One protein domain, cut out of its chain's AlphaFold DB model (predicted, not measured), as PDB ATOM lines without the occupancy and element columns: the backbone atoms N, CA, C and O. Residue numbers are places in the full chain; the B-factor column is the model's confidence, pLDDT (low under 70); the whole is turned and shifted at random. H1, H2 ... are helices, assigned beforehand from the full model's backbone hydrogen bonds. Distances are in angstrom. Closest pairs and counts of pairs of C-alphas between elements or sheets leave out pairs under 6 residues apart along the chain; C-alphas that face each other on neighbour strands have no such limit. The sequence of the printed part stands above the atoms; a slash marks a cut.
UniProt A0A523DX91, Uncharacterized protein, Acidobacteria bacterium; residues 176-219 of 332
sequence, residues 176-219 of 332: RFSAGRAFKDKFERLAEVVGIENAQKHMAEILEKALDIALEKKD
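What this domain is: This is residues 176 to 219 of the 332 residues of an uncharacterized protein of Acidobacteria bacterium (UniProt A0A523DX91). Two helices, H1 and H2, form an L, with the last part of H1 meeting the first half of H2 and the link looping round at the corner. The far arms stick out: residues 176 to 183, of which 181 to 183 belong to H1, and residues 211 to 219, of which 211 to 218 belong to H2. The printed part has 44 residues, H1 then H2, no named strand, and is all helix. It is only just compact, close to loose, with a radius of gyration of the C-alphas of 10.7 A and spans of 27 by 22 by 18 A.

Where its parts are: H1, residues 181 to 194, begins at C-alpha 181 (-43.389, -12.262, -24.995) and is 20.1 A long from first to last C-alpha. H2, residues 203 to 218, is 22.1 A long and ends at C-alpha 218 (-25.962, 2.347, -36.554).

How they stand to each other: H1, with residues 190 to 194 alone, touches residues 206 to 210 of H2; the closest C-alphas, of Ala 191 and Ile 206, are 6.5 A apart. Their lines are about perpendicular, at 84 degrees. Every O i to N i+4 pair is within hydrogen-bond range in H2, and 9 of 10 in H1.

The domain as a whole: The C-alphas farthest apart, of Asn 198 and Asp 219, are 29.7 A apart. The printed part has no cut, and its link from H1 to H2 is short. Mean pLDDT of the printed part is 80.5; residues 176, 178 and 200 are under 70.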
ATOM      1  N   ARG A 176     -34.066  -2.896 -14.164       69.81
ATOM      2  CA  ARG A 176     -35.256  -3.719 -13.955       69.81
ATOM      3  C   ARG A 176     -36.346  -3.233 -14.890       69.81
ATOM      4  O   ARG A 176     -36.839  -2.124 -14.739       69.81
ATOM      5  N   PHE A 177     -36.748  -4.056 -15.844       73.81
ATOM      6  CA  PHE A 177     -37.845  -3.708 -16.738       73.81
ATOM      7  C   PHE A 177     -38.744  -4.910 -16.995       73.81
ATOM      8  O   PHE A 177     -38.336  -6.064 -16.882       73.81
ATOM      9  N   SER A 178     -40.006  -4.617 -17.302       68.06
ATOM     10  CA  SER A 178     -40.974  -5.627 -17.722       68.06
ATOM     11  C   SER A 178     -40.901  -5.770 -19.236       68.06
ATOM     12  O   SER A 178     -40.982  -4.772 -19.950       68.06
ATOM     13  N   ALA A 179     -40.757  -6.998 -19.726       77.25
ATOM     14  CA  ALA A 179     -40.674  -7.289 -21.152       77.25
ATOM     15  C   ALA A 179     -41.831  -8.192 -21.600       77.25
ATOM     16  O   ALA A 179     -42.209  -9.130 -20.897       77.25
ATOM     17  N   GLY A 180     -42.397  -7.908 -22.776       78.75
ATOM     18  CA  GLY A 180     -43.434  -8.741 -23.393       78.75
ATOM     19  C   GLY A 180     -42.875 -10.026 -24.021       78.75
ATOM     20  O   GLY A 180     -41.668 -10.156 -24.225       78.75
ATOM     21  N   ARG A 181     -43.763 -10.961 -24.396       77.00
ATOM     22  CA  ARG A 181     -43.389 -12.262 -24.995       77.00
ATOM     23  C   ARG A 181     -42.504 -12.108 -26.239       77.00
ATOM     24  O   ARG A 181     -41.429 -12.681 -26.290       77.00
ATOM     25  N   ALA A 182     -42.877 -11.218 -27.157       79.50
ATOM     26  CA  ALA A 182     -42.105 -10.971 -28.376       79.50
ATOM     27  C   ALA A 182     -40.667 -10.468 -28.125       79.50
ATOM     28  O   ALA A 182     -39.809 -10.603 -28.994       79.50
ATOM     29  N   PHE A 183     -40.396  -9.845 -26.971       83.94
ATOM     30  CA  PHE A 183     -39.036  -9.468 -26.582       83.94
ATOM     31  C   PHE A 183     -38.262 -10.677 -26.055       83.94
ATOM     32  O   PHE A 183     -37.113 -10.862 -26.443       83.94
ATOM     33  N   LYS A 184     -38.903 -11.515 -25.227       82.06
ATOM     34  CA  LYS A 184     -38.325 -12.769 -24.724       82.06
ATOM     35  C   LYS A 184     -37.879 -13.672 -25.877       82.06
ATOM     36  O   LYS A 184     -36.735 -14.100 -25.878       82.06
ATOM     37  N   ASP A 185     -38.721 -13.839 -26.893       85.19
ATOM     38  CA  ASP A 185     -38.417 -14.695 -28.047       85.19
ATOM     39  C   ASP A 185     -37.205 -14.171 -28.846       85.19
ATOM     40  O   ASP A 185     -36.330 -14.927 -29.259       85.19
ATOM     41  N   LYS A 186     -37.100 -12.845 -29.028       85.75
ATOM     42  CA  LYS A 186     -35.941 -12.216 -29.690       85.75
ATOM     43  C   LYS A 186     -34.666 -12.328 -28.861       85.75
ATOM     44  O   LYS A 186     -33.585 -12.450 -29.428       85.75
ATOM     45  N   PHE A 187     -34.795 -12.239 -27.542       86.62
ATOM     46  CA  PHE A 187     -33.678 -12.352 -26.617       86.62
ATOM     47  C   PHE A 187     -33.138 -13.787 -26.564       86.62
ATOM     48  O   PHE A 187     -31.931 -13.979 -26.668       86.62
ATOM     49  N   GLU A 188     -34.018 -14.787 -26.506       84.69
ATOM     50  CA  GLU A 188     -33.650 -16.206 -26.602       84.69
ATOM     51  C   GLU A 188     -32.997 -16.511 -27.948       84.69
ATOM     52  O   GLU A 188     -31.909 -17.080 -27.990       84.69
ATOM     53  N   ARG A 189     -33.569 -16.005 -29.047       85.81
ATOM     54  CA  ARG A 189     -32.957 -16.149 -30.370       85.81
ATOM     55  C   ARG A 189     -31.569 -15.514 -30.451       85.81
ATOM     56  O   ARG A 189     -30.694 -16.034 -31.137       85.81
ATOM     57  N   LEU A 190     -31.353 -14.380 -29.786       85.31
ATOM     58  CA  LEU A 190     -30.034 -13.757 -29.727       85.31
ATOM     59  C   LEU A 190     -29.055 -14.604 -28.904       85.31
ATOM     60  O   LEU A 190     -27.915 -14.772 -29.327       85.31
ATOM     61  N   ALA A 191     -29.497 -15.155 -27.773       86.81
ATOM     62  CA  ALA A 191     -28.684 -16.048 -26.954       86.81
ATOM     63  C   ALA A 191     -28.244 -17.296 -27.738       86.81
ATOM     64  O   ALA A 191     -27.072 -17.658 -27.679       86.81
ATOM     65  N   GLU A 192     -29.135 -17.879 -28.549       86.31
ATOM     66  CA  GLU A 192     -28.814 -18.986 -29.463       86.31
ATOM     67  C   GLU A 192     -27.743 -18.604 -30.491       86.31
ATOM     68  O   GLU A 192     -26.786 -19.343 -30.694       86.31
ATOM     69  N   VAL A 193     -27.878 -17.437 -31.135       86.50
ATOM     70  CA  VAL A 193     -26.923 -16.968 -32.158       86.50
ATOM     71  C   VAL A 193     -25.539 -16.704 -31.561       86.50
ATOM     72  O   VAL A 193     -24.533 -16.886 -32.242       86.50
ATOM     73  N   VAL A 194     -25.485 -16.266 -30.303       83.25
ATOM     74  CA  VAL A 194     -24.230 -16.013 -29.581       83.25
ATOM     75  C   VAL A 194     -23.691 -17.290 -28.912       83.25
ATOM     76  O   VAL A 194     -22.517 -17.326 -28.554       83.25
ATOM     77  N   GLY A 195     -24.507 -18.342 -28.781       81.06
ATOM     78  CA  GLY A 195     -24.127 -19.619 -28.174       81.06
ATOM     79  C   GLY A 195     -24.004 -19.577 -26.648       81.06
ATOM     80  O   GLY A 195     -23.182 -20.293 -26.087       81.06
ATOM     81  N   ILE A 196     -24.768 -18.713 -25.967       79.81
ATOM     82  CA  ILE A 196     -24.721 -18.591 -24.501       79.81
ATOM     83  C   ILE A 196     -25.783 -19.496 -23.875       79.81
ATOM     84  O   ILE A 196     -26.986 -19.292 -24.069       79.81
ATOM     85  N   GLU A 197     -25.339 -20.470 -23.084       70.19
ATOM     86  CA  GLU A 197     -26.217 -21.313 -22.277       70.19
ATOM     87  C   GLU A 197     -26.828 -20.504 -21.121       70.19
ATOM     88  O   GLU A 197     -26.172 -19.668 -20.507       70.19
ATOM     89  N   ASN A 198     -28.099 -20.751 -20.794       72.75
ATOM     90  CA  ASN A 198     -28.831 -20.059 -19.722       72.75
ATOM     91  C   ASN A 198     -28.915 -18.529 -19.883       72.75
ATOM     92  O   ASN A 198     -28.422 -17.756 -19.056       72.75
ATOM     93  N   ALA A 199     -29.672 -18.091 -20.891       73.56
ATOM     94  CA  ALA A 199     -29.903 -16.680 -21.218       73.56
ATOM     95  C   ALA A 199     -30.342 -15.796 -20.025       73.56
ATOM     96  O   ALA A 199     -30.108 -14.591 -20.020       73.56
ATOM     97  N   GLN A 200     -30.968 -16.385 -19.001       69.31
ATOM     98  CA  GLN A 200     -31.434 -15.680 -17.803       69.31
ATOM     99  C   GLN A 200     -30.324 -15.304 -16.816       69.31
ATOM    100  O   GLN A 200     -30.479 -14.324 -16.098       69.31
ATOM    101  N   LYS A 201     -29.233 -16.072 -16.747       73.88
ATOM    102  CA  LYS A 201     -28.107 -15.762 -15.853       73.88
ATOM    103  C   LYS A 201     -27.137 -14.781 -16.510       73.88
ATOM    104  O   LYS A 201     -26.645 -13.872 -15.855       73.88
ATOM    105  N   HIS A 202     -26.967 -14.890 -17.826       78.81
ATOM    106  CA  HIS A 202     -26.040 -14.068 -18.612       78.81
ATOM    107  C   HIS A 202     -26.717 -12.872 -19.298       78.81
ATOM    108  O   HIS A 202     -26.338 -12.460 -20.395       78.81
ATOM    109  N   MET A 203     -27.743 -12.289 -18.667       78.88
ATOM    110  CA  MET A 203     -28.500 -11.190 -19.276       78.88
ATOM    111  C   MET A 203     -27.650  -9.967 -19.599       78.88
ATOM    112  O   MET A 203     -27.849  -9.353 -20.648       78.88
ATOM    113  N   ALA A 204     -26.717  -9.620 -18.712       81.19
ATOM    114  CA  ALA A 204     -25.832  -8.477 -18.897       81.19
ATOM    115  C   ALA A 204     -24.947  -8.659 -20.139       81.19
ATOM    116  O   ALA A 204     -24.960  -7.810 -21.025       81.19
ATOM    117  N   GLU A 205     -24.289  -9.813 -20.261       81.81
ATOM    118  CA  GLU A 205     -23.387 -10.131 -21.374       81.81
ATOM    119  C   GLU A 205     -24.116 -10.182 -22.727       81.81
ATOM    120  O   GLU A 205     -23.605  -9.710 -23.744       81.81
ATOM    121  N   ILE A 206     -25.332 -10.743 -22.760       85.06
ATOM    122  CA  ILE A 206     -26.134 -10.817 -23.989       85.06
ATOM    123  C   ILE A 206     -26.561  -9.412 -24.431       85.06
ATOM    124  O   ILE A 206     -26.511  -9.098 -25.623       85.06
ATOM    125  N   LEU A 207     -26.983  -8.562 -23.490       84.69
ATOM    126  CA  LEU A 207     -27.394  -7.191 -23.789       84.69
ATOM    127  C   LEU A 207     -26.210  -6.304 -24.186       84.69
ATOM    128  O   LEU A 207     -26.357  -5.510 -25.111       84.69
ATOM    129  N   GLU A 208     -25.046  -6.465 -23.561       84.81
ATOM    130  CA  GLU A 208     -23.814  -5.766 -23.938       84.81
ATOM    131  C   GLU A 208     -23.430  -6.083 -25.388       84.81
ATOM    132  O   GLU A 208     -23.357  -5.181 -26.223       84.81
ATOM    133  N   LYS A 209     -23.364  -7.373 -25.745       84.62
ATOM    134  CA  LYS A 209     -23.115  -7.809 -27.128       84.62
ATOM    135  C   LYS A 209     -24.178  -7.293 -28.103       84.62
ATOM    136  O   LYS A 209     -23.864  -6.917 -29.233       84.62
ATOM    137  N   ALA A 210     -25.448  -7.248 -27.690       87.31
ATOM    138  CA  ALA A 210     -26.524  -6.690 -28.509       87.31
ATOM    139  C   ALA A 210     -26.303  -5.199 -28.805       87.31
ATOM    140  O   ALA A 210     -26.507  -4.751 -29.940       87.31
ATOM    141  N   LEU A 211     -25.902  -4.436 -27.785       86.44
ATOM    142  CA  LEU A 211     -25.613  -3.011 -27.892       86.44
ATOM    143  C   LEU A 211     -24.378  -2.772 -28.755       86.44
ATOM    144  O   LEU A 211     -24.447  -1.933 -29.649       86.44
ATOM    145  N   ASP A 212     -23.317  -3.559 -28.598       84.69
ATOM    146  CA  ASP A 212     -22.129  -3.467 -29.446       84.69
ATOM    147  C   ASP A 212     -22.460  -3.683 -30.920       84.69
ATOM    148  O   ASP A 212     -22.091  -2.861 -31.762       84.69
ATOM    149  N   ILE A 213     -23.247  -4.716 -31.241       84.06
ATOM    150  CA  ILE A 213     -23.706  -4.982 -32.613       84.06
ATOM    151  C   ILE A 213     -24.590  -3.837 -33.133       84.06
ATOM    152  O   ILE A 213     -24.520  -3.471 -34.313       84.06
ATOM    153  N   ALA A 214     -25.451  -3.271 -32.285       82.75
ATOM    154  CA  ALA A 214     -26.325  -2.165 -32.663       82.75
ATOM    155  C   ALA A 214     -25.529  -0.881 -32.947       82.75
ATOM    156  O   ALA A 214     -25.758  -0.247 -33.982       82.75
ATOM    157  N   LEU A 215     -24.574  -0.545 -32.081       83.44
ATOM    158  CA  LEU A 215     -23.660   0.589 -32.206       83.44
ATOM    159  C   LEU A 215     -22.752   0.419 -33.427       83.44
ATOM    160  O   LEU A 215     -22.632   1.307 -34.264       83.44
ATOM    161  N   GLU A 216     -22.215  -0.776 -33.645       77.19
ATOM    162  CA  GLU A 216     -21.455  -1.099 -34.847       77.19
ATOM    163  C   GLU A 216     -22.223  -0.890 -36.156       77.19
ATOM    164  O   GLU A 216     -21.632  -0.527 -37.176       77.19
ATOM    165  N   LYS A 217     -23.530  -1.163 -36.173       77.38
ATOM    166  CA  LYS A 217     -24.351  -1.037 -37.384       77.38
ATOM    167  C   LYS A 217     -24.902   0.371 -37.578       77.38
ATOM    168  O   LYS A 217     -25.055   0.795 -38.726       77.38
ATOM    169  N   LYS A 218     -25.239   1.072 -36.495       75.50
ATOM    170  CA  LYS A 218     -25.962   2.347 -36.554       75.50
ATOM    171  C   LYS A 218     -25.089   3.567 -36.295       75.50
ATOM    172  O   LYS A 218     -25.439   4.625 -36.809       75.50
ATOM    173  N   ASP A 219     -23.966   3.446 -35.589       76.00
ATOM    174  CA  ASP A 219     -23.192   4.625 -35.219       76.00
ATOM    175  C   ASP A 219     -22.525   5.277 -36.434       76.00
ATOM    176  O   ASP A 219     -21.711   4.647 -37.125       76.00
TER     177      ASP A 219